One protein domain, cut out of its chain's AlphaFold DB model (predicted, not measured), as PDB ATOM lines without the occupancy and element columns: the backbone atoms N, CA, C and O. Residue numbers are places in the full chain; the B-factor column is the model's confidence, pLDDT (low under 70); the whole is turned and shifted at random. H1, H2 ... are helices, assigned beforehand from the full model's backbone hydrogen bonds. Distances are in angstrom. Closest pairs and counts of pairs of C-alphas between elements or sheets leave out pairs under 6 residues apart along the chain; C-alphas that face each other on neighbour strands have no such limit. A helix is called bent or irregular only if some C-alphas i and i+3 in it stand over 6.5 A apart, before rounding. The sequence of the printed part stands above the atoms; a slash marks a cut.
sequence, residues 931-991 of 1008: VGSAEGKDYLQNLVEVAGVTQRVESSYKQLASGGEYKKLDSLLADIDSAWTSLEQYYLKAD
ATOM      1  N   VAL A 931     -22.249 -59.390  -4.353       82.06
ATOM      2  CA  VAL A 931     -21.964 -57.947  -4.480       82.06
ATOM      3  C   VAL A 931     -22.319 -57.416  -5.878       82.06
ATOM      4  O   VAL A 931     -22.646 -56.237  -6.028       82.06
ATOM      5  N   GLY A 932     -22.325 -58.273  -6.902       78.00
ATOM      6  CA  GLY A 932     -22.848 -57.971  -8.234       78.00
ATOM      7  C   GLY A 932     -24.381 -57.907  -8.308       78.00
ATOM      8  O   GLY A 932     -24.909 -57.128  -9.105       78.00
ATOM      9  N   SER A 933     -25.088 -58.689  -7.484       87.12
ATOM     10  CA  SER A 933     -26.558 -58.776  -7.467       87.12
ATOM     11  C   SER A 933     -27.245 -57.459  -7.083       87.12
ATOM     12  O   SER A 933     -26.703 -56.646  -6.332       87.12
ATOM     13  N   ALA A 934     -28.473 -57.247  -7.566       81.69
ATOM     14  CA  ALA A 934     -29.242 -56.044  -7.241       81.69
ATOM     15  C   ALA A 934     -29.551 -55.966  -5.734       81.69
ATOM     16  O   ALA A 934     -29.456 -54.899  -5.132       81.69
ATOM     17  N   GLU A 935     -29.852 -57.108  -5.123       84.94
ATOM     18  CA  GLU A 935     -30.150 -57.280  -3.705       84.94
ATOM     19  C   GLU A 935     -28.925 -57.004  -2.820       84.94
ATOM     20  O   GLU A 935     -29.045 -56.359  -1.779       84.94
ATOM     21  N   GLY A 936     -27.733 -57.446  -3.234       84.94
ATOM     22  CA  GLY A 936     -26.482 -57.157  -2.531       84.94
ATOM     23  C   GLY A 936     -26.053 -55.696  -2.659       84.94
ATOM     24  O   GLY A 936     -25.596 -55.106  -1.676       84.94
ATOM     25  N   LYS A 937     -26.263 -55.076  -3.827       81.88
ATOM     26  CA  LYS A 937     -26.024 -53.636  -4.016       81.88
ATOM     27  C   LYS A 937     -27.000 -52.778  -3.213       81.88
ATOM     28  O   LYS A 937     -26.561 -51.813  -2.597       81.88
ATOM     29  N   ASP A 938     -28.278 -53.147  -3.148       81.94
ATOM     30  CA  ASP A 938     -29.259 -52.485  -2.279       81.94
ATOM     31  C   ASP A 938     -28.896 -52.652  -0.793       81.94
ATOM     32  O   ASP A 938     -28.875 -51.676  -0.044       81.94
ATOM     33  N   TYR A 939     -28.501 -53.852  -0.356       83.31
ATOM     34  CA  TYR A 939     -28.039 -54.087   1.017       83.31
ATOM     35  C   TYR A 939     -26.823 -53.220   1.394       83.31
ATOM     36  O   TYR A 939     -26.809 -52.608   2.465       83.31
ATOM     37  N   LEU A 940     -25.831 -53.108   0.503       83.19
ATOM     38  CA  LEU A 940     -24.693 -52.201   0.680       83.19
ATOM     39  C   LEU A 940     -25.138 -50.728   0.682       83.19
ATOM     40  O   LEU A 940     -24.749 -49.977   1.573       83.19
ATOM     41  N   GLN A 941     -26.002 -50.304  -0.241       80.75
ATOM     42  CA  GLN A 941     -26.508 -48.929  -0.289       80.75
ATOM     43  C   GLN A 941     -27.244 -48.532   1.006       80.75
ATOM     44  O   GLN A 941     -27.016 -47.444   1.537       80.75
ATOM     45  N   ASN A 942     -28.062 -49.430   1.565       80.25
ATOM     46  CA  ASN A 942     -28.732 -49.230   2.854       80.25
ATOM     47  C   ASN A 942     -27.736 -49.156   4.032       80.25
ATOM     48  O   ASN A 942     -27.961 -48.410   4.988       80.25
ATOM     49  N   LEU A 943     -26.607 -49.873   3.976       81.38
ATOM     50  CA  LEU A 943     -25.541 -49.761   4.978       81.38
ATOM     51  C   LEU A 943     -24.855 -48.378   4.958       81.38
ATOM     52  O   LEU A 943     -24.515 -47.870   6.030       81.38
ATOM     53  N   VAL A 944     -24.727 -47.712   3.802       77.56
ATOM     54  CA  VAL A 944     -24.202 -46.327   3.732       77.56
ATOM     55  C   VAL A 944     -25.061 -45.357   4.556       77.56
ATOM     56  O   VAL A 944     -24.525 -44.463   5.218       77.56
ATOM     57  N   GLU A 945     -26.384 -45.550   4.607       76.12
ATOM     58  CA  GLU A 945     -27.248 -44.731   5.469       76.12
ATOM     59  C   GLU A 945     -26.932 -44.921   6.958       76.12
ATOM     60  O   GLU A 945     -26.952 -43.948   7.719       76.12
ATOM     61  N   VAL A 946     -26.582 -46.144   7.377       77.56
ATOM     62  CA  VAL A 946     -26.182 -46.457   8.759       77.56
ATOM     63  C   VAL A 946     -24.861 -45.768   9.111       77.56
ATOM     64  O   VAL A 946     -24.764 -45.174  10.185       77.56
ATOM     65  N   ALA A 947     -23.882 -45.744   8.200       72.62
ATOM     66  CA  ALA A 947     -22.656 -44.959   8.372       72.62
ATOM     67  C   ALA A 947     -22.970 -43.459   8.556       72.62
ATOM     68  O   ALA A 947     -22.480 -42.822   9.494       72.62
ATOM     69  N   GLY A 948     -23.868 -42.911   7.731       75.62
ATOM     70  CA  GLY A 948     -24.337 -41.526   7.845       75.62
ATOM     71  C   GLY A 948     -25.113 -41.228   9.139       75.62
ATOM     72  O   GLY A 948     -25.010 -40.125   9.678       75.62
ATOM     73  N   VAL A 949     -25.871 -42.190   9.680       75.00
ATOM     74  CA  VAL A 949     -26.487 -42.078  11.017       75.00
ATOM     75  C   VAL A 949     -25.408 -42.023  12.097       75.00
ATOM     76  O   VAL A 949     -25.463 -41.129  12.945       75.00
ATOM     77  N   THR A 950     -24.411 -42.909  12.047       78.75
ATOM     78  CA  THR A 950     -23.300 -42.942  13.011       78.75
ATOM     79  C   THR A 950     -22.523 -41.629  13.013       78.75
ATOM     80  O   THR A 950     -22.331 -41.046  14.077       78.75
ATOM     81  N   GLN A 951     -22.171 -41.092  11.840       74.50
ATOM     82  CA  GLN A 951     -21.476 -39.804  11.716       74.50
ATOM     83  C   GLN A 951     -22.285 -38.639  12.319       74.50
ATOM     84  O   GLN A 951     -21.713 -37.743  12.944       74.50
ATOM     85  N   ARG A 952     -23.621 -38.646  12.180       79.94
ATOM     86  CA  ARG A 952     -24.496 -37.640  12.812       79.94
ATOM     87  C   ARG A 952     -24.511 -37.772  14.335       79.94
ATOM     88  O   ARG A 952     -24.376 -36.760  15.016       79.94
ATOM     89  N   VAL A 953     -24.615 -38.994  14.866       79.25
ATOM     90  CA  VAL A 953     -24.534 -39.260  16.316       79.25
ATOM     91  C   VAL A 953     -23.175 -38.835  16.872       79.25
ATOM     92  O   VAL A 953     -23.123 -38.141  17.886       79.25
ATOM     93  N   GLU A 954     -22.085 -39.175  16.182       76.19
ATOM     94  CA  GLU A 954     -20.729 -38.772  16.552       76.19
ATOM     95  C   GLU A 954     -20.565 -37.246  16.541       76.19
ATOM     96  O   GLU A 954     -20.031 -36.671  17.487       76.19
ATOM     97  N   SER A 955     -21.070 -36.572  15.506       76.44
ATOM     98  CA  SER A 955     -21.001 -35.112  15.381       76.44
ATOM     99  C   SER A 955     -21.790 -34.407  16.484       76.44
ATOM    100  O   SER A 955     -21.283 -33.459  17.085       76.44
ATOM    101  N   SER A 956     -22.998 -34.881  16.805       75.94
ATOM    102  CA  SER A 956     -23.778 -34.371  17.940       75.94
ATOM    103  C   SER A 956     -23.080 -34.633  19.277       75.94
ATOM    104  O   SER A 956     -23.044 -33.746  20.125       75.94
ATOM    105  N   TYR A 957     -22.468 -35.805  19.462       73.12
ATOM    106  CA  TYR A 957     -21.677 -36.107  20.655       73.12
ATOM    107  C   TYR A 957     -20.448 -35.193  20.774       73.12
ATOM    108  O   TYR A 957     -20.282 -34.558  21.808       73.12
ATOM    109  N   LYS A 958     -19.650 -35.017  19.711       72.25
ATOM    110  CA  LYS A 958     -18.494 -34.097  19.672       72.25
ATOM    111  C   LYS A 958     -18.877 -32.629  19.922       72.25
ATOM    112  O   LYS A 958     -18.050 -31.871  20.415       72.25
ATOM    113  N   GLN A 959     -20.110 -32.223  19.606       70.31
ATOM    114  CA  GLN A 959     -20.641 -30.884  19.917       70.31
ATOM    115  C   GLN A 959     -21.112 -30.737  21.375       70.31
ATOM    116  O   GLN A 959     -21.076 -29.633  21.913       70.31
ATOM    117  N   LEU A 960     -21.536 -31.828  22.020       64.94
ATOM    118  CA  LEU A 960     -21.952 -31.855  23.430       64.94
ATOM    119  C   LEU A 960     -20.776 -32.109  24.392       64.94
ATOM    120  O   LEU A 960     -20.784 -31.628  25.524       64.94
ATOM    121  N   ALA A 961     -19.766 -32.861  23.956       55.78
ATOM    122  CA  ALA A 961     -18.677 -33.373  24.782       55.78
ATOM    123  C   ALA A 961     -17.428 -32.475  24.752       55.78
ATOM    124  O   ALA A 961     -16.382 -32.839  24.215       55.78
ATOM    125  N   SER A 962     -17.504 -31.323  25.424       56.28
ATOM    126  CA  SER A 962     -16.300 -30.596  25.867       56.28
ATOM    127  C   SER A 962     -15.584 -31.280  27.050       56.28
ATOM    128  O   SER A 962     -14.489 -30.865  27.425       56.28
ATOM    129  N   GLY A 963     -16.166 -32.352  27.606       56.50
ATOM    130  CA  GLY A 963     -15.551 -33.267  28.570       56.50
ATOM    131  C   GLY A 963     -15.619 -34.722  28.091       56.50
ATOM    132  O   GLY A 963     -16.682 -35.207  27.706       56.50
ATOM    133  N   GLY A 964     -14.485 -35.429  28.120       58.66
ATOM    134  CA  GLY A 964     -14.341 -36.817  27.646       58.66
ATOM    135  C   GLY A 964     -14.869 -37.874  28.624       58.66
ATOM    136  O   GLY A 964     -14.123 -38.756  29.054       58.66
ATOM    137  N   GLU A 965     -16.136 -37.760  29.023       61.22
ATOM    138  CA  GLU A 965     -16.744 -38.610  30.058       61.22
ATOM    139  C   GLU A 965     -17.196 -39.987  29.529       61.22
ATOM    140  O   GLU A 965     -17.248 -40.961  30.281       61.22
ATOM    141  N   TYR A 966     -17.456 -40.113  28.223       67.00
ATOM    142  CA  TYR A 966     -18.128 -41.274  27.627       67.00
ATOM    143  C   TYR A 966     -17.177 -42.206  26.862       67.00
ATOM    144  O   TYR A 966     -17.468 -42.632  25.748       67.00
ATOM    145  N   LYS A 967     -16.089 -42.640  27.512       71.75
ATOM    146  CA  LYS A 967     -15.070 -43.564  26.951       71.75
ATOM    147  C   LYS A 967     -15.632 -44.833  26.286       71.75
ATOM    148  O   LYS A 967     -15.004 -45.406  25.401       71.75
ATOM    149  N   LYS A 968     -16.815 -45.295  26.715       75.19
ATOM    150  CA  LYS A 968     -17.520 -46.437  26.107       75.19
ATOM    151  C   LYS A 968     -18.125 -46.102  24.736       75.19
ATOM    152  O   LYS A 968     -18.176 -46.979  23.881       75.19
ATOM    153  N   LEU A 969     -18.579 -44.865  24.531       77.44
ATOM    154  CA  LEU A 969     -19.031 -44.376  23.230       77.44
ATOM    155  C   LEU A 969     -17.833 -44.153  22.301       77.44
ATOM    156  O   LEU A 969     -17.887 -44.604  21.165       77.44
ATOM    157  N   ASP A 970     -16.735 -43.578  22.805       79.00
ATOM    158  CA  ASP A 970     -15.484 -43.425  22.039       79.00
ATOM    159  C   ASP A 970     -14.960 -44.783  21.513       79.00
ATOM    160  O   ASP A 970     -14.565 -44.889  20.355       79.00
ATOM    161  N   SER A 971     -15.010 -45.840  22.339       80.56
ATOM    162  CA  SER A 971     -14.671 -47.219  21.936       80.56
ATOM    163  C   SER A 971     -15.643 -47.778  20.895       80.56
ATOM    164  O   SER A 971     -15.203 -48.334  19.898       80.56
ATOM    165  N   LEU A 972     -16.954 -47.609  21.103       80.19
ATOM    166  CA  LEU A 972     -17.977 -48.110  20.180       80.19
ATOM    167  C   LEU A 972     -17.877 -47.447  18.800       80.19
ATOM    168  O   LEU A 972     -18.105 -48.108  17.793       80.19
ATOM    169  N   LEU A 973     -17.529 -46.160  18.750       80.88
ATOM    170  CA  LEU A 973     -17.243 -45.452  17.505       80.88
ATOM    171  C   LEU A 973     -16.024 -46.071  16.810       80.88
ATOM    172  O   LEU A 973     -16.158 -46.525  15.683       80.88
ATOM    173  N   ALA A 974     -14.896 -46.237  17.508       80.81
ATOM    174  CA  ALA A 974     -13.702 -46.868  16.934       80.81
ATOM    175  C   ALA A 974     -13.940 -48.317  16.437       80.81
ATOM    176  O   ALA A 974     -13.388 -48.717  15.408       80.81
ATOM    177  N   ASP A 975     -14.783 -49.093  17.128       80.19
ATOM    178  CA  ASP A 975     -15.202 -50.434  16.693       80.19
ATOM    179  C   ASP A 975     -16.033 -50.374  15.390       80.19
ATOM    180  O   ASP A 975     -15.837 -51.187  14.481       80.19
ATOM    181  N   ILE A 976     -16.935 -49.392  15.267       81.56
ATOM    182  CA  ILE A 976     -17.748 -49.158  14.062       81.56
ATOM    183  C   ILE A 976     -16.878 -48.654  12.897       81.56
ATOM    184  O   ILE A 976     -17.028 -49.128  11.771       81.56
ATOM    185  N   ASP A 977     -15.928 -47.758  13.154       79.94
ATOM    186  CA  ASP A 977     -14.987 -47.214  12.169       79.94
ATOM    187  C   ASP A 977     -14.106 -48.320  11.562       79.94
ATOM    188  O   ASP A 977     -13.888 -48.377  10.346       79.94
ATOM    189  N   SER A 978     -13.656 -49.259  12.401       78.62
ATOM    190  CA  SER A 978     -12.926 -50.465  11.992       78.62
ATOM    191  C   SER A 978     -13.781 -51.389  11.110       78.62
ATOM    192  O   SER A 978     -13.314 -51.894  10.082       78.62
ATOM    193  N   ALA A 979     -15.067 -51.552  11.446       78.12
ATOM    194  CA  ALA A 979     -16.015 -52.306  10.629       78.12
ATOM    195  C   ALA A 979     -16.267 -51.634   9.264       78.12
ATOM    196  O   ALA A 979     -16.257 -52.321   8.244       78.12
ATOM    197  N   TRP A 980     -16.405 -50.304   9.205       80.12
ATOM    198  CA  TRP A 980     -16.541 -49.575   7.935       80.12
ATOM    199  C   TRP A 980     -15.291 -49.661   7.064       80.12
ATOM    200  O   TRP A 980     -15.407 -49.906   5.866       80.12
ATOM    201  N   THR A 981     -14.104 -49.543   7.662       79.38
ATOM    202  CA  THR A 981     -12.822 -49.717   6.952       79.38
ATOM    203  C   THR A 981     -12.705 -51.128   6.362       79.38
ATOM    204  O   THR A 981     -12.209 -51.315   5.254       79.38
ATOM    205  N   SER A 982     -13.235 -52.133   7.067       79.31
ATOM    206  CA  SER A 982     -13.306 -53.520   6.586       79.31
ATOM    207  C   SER A 982     -14.343 -53.728   5.471       79.31
ATOM    208  O   SER A 982     -14.218 -54.668   4.688       79.31
ATOM    209  N   LEU A 983     -15.365 -52.866   5.380       78.12
ATOM    210  CA  LEU A 983     -16.409 -52.916   4.351       78.12
ATOM    211  C   LEU A 983     -16.066 -52.110   3.084       78.12
ATOM    212  O   LEU A 983     -16.610 -52.413   2.024       78.12
ATOM    213  N   GLU A 984     -15.162 -51.126   3.156       78.31
ATOM    214  CA  GLU A 984     -14.785 -50.234   2.038       78.31
ATOM    215  C   GLU A 984     -14.397 -51.005   0.759       78.31
ATOM    216  O   GLU A 984     -14.814 -50.645  -0.342       78.31
ATOM    217  N   GLN A 985     -13.701 -52.137   0.903       75.75
ATOM    218  CA  GLN A 985     -13.302 -53.003  -0.216       75.75
ATOM    219  C   GLN A 985     -14.497 -53.572  -1.004       75.75
ATOM    220  O   GLN A 985     -14.415 -53.724  -2.223       75.75
ATOM    221  N   TYR A 986     -15.627 -53.836  -0.341       76.62
ATOM    222  CA  TYR A 986     -16.832 -54.371  -0.982       76.62
ATOM    223  C   TYR A 986     -17.622 -53.279  -1.711       76.62
ATOM    224  O   TYR A 986     -18.176 -53.551  -2.771       76.62
ATOM    225  N   TYR A 987     -17.616 -52.033  -1.220       75.06
ATOM    226  CA  TYR A 987     -18.192 -50.892  -1.949       75.06
ATOM    227  C   TYR A 987     -17.442 -50.604  -3.252       75.06
ATOM    228  O   TYR A 987     -18.070 -50.336  -4.277       75.06
ATOM    229  N   LEU A 988     -16.110 -50.732  -3.226       75.62
ATOM    230  CA  LEU A 988     -15.266 -50.629  -4.418       75.62
ATOM    231  C   LEU A 988     -15.551 -51.764  -5.419       75.62
ATOM    232  O   LEU A 988     -15.680 -51.486  -6.609       75.62
ATOM    233  N   LYS A 989     -15.733 -53.016  -4.964       73.50
ATOM    234  CA  LYS A 989     -16.199 -54.119  -5.836       73.50
ATOM    235  C   LYS A 989     -17.630 -53.911  -6.364       73.50
ATOM    236  O   LYS A 989     -17.944 -54.353  -7.465       73.50
ATOM    237  N   ALA A 990     -18.496 -53.232  -5.611       71.94
ATOM    238  CA  ALA A 990     -19.892 -52.991  -5.983       71.94
ATOM    239  C   ALA A 990     -20.091 -51.880  -7.034       71.94
ATOM    240  O   ALA A 990     -21.200 -51.756  -7.561       71.94
ATOM    241  N   ASP A 991     -19.066 -51.069  -7.317       69.56
ATOM    242  CA  ASP A 991     -19.171 -49.787  -8.040       69.56
ATOM    243  C   ASP A 991     -20.193 -48.818  -7.394       69.56
ATOM    244  O   ASP A 991     -20.892 -48.048  -8.054       69.56
TER     245      ASP A 991
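What this domain is: This is residues 931 to 991 of the 1008 residues of the protein "EH domain-containing protein" of Blattella germanica (UniProt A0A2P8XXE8). Two long helices, H1 and then H2, fold back on each other as a slender helical hairpin, and the turn between them sticks out at one end with residues 958 to 965. The printed part has 61 residues, all helix by class, with no named strand. It is loose, with a radius of gyration of the C-alphas of 14.3 A, a rod spanning 45 by 17 by 14 A.

Where its parts are: Find C-alpha 934 at (-29.242, -56.044, -7.241); from there H1, residues 934 to 960, runs 39.7 A. H2, residues 967 to 990, runs 34.6 A to C-alpha 990 at (-19.892, -52.991, -5.983). H2 is only just irregular, with C-alphas 982 and 985 6.8 A apart, and has a kink of 34 degrees near residue 983.

How they stand to each other: Look at Lys 937 and Ala 990: their C-alphas, the closest of H1 and H2, are 6.5 A apart, and the helices touch. This hairpin runs opposite ways at a shallow tilt of 30 degrees. O i to N i+4 pairs are within hydrogen-bond range in 21 of 23 cases in H1 and 18 of 20 in H2.

The domain as a whole: The C-alphas farthest apart, of Ser 933 and Gly 963, are 45.5 A apart. The printed part has no cut, and the link from H1 to H2 is short. Look for pLDDT under 70 at residues 960 to 966 and 991.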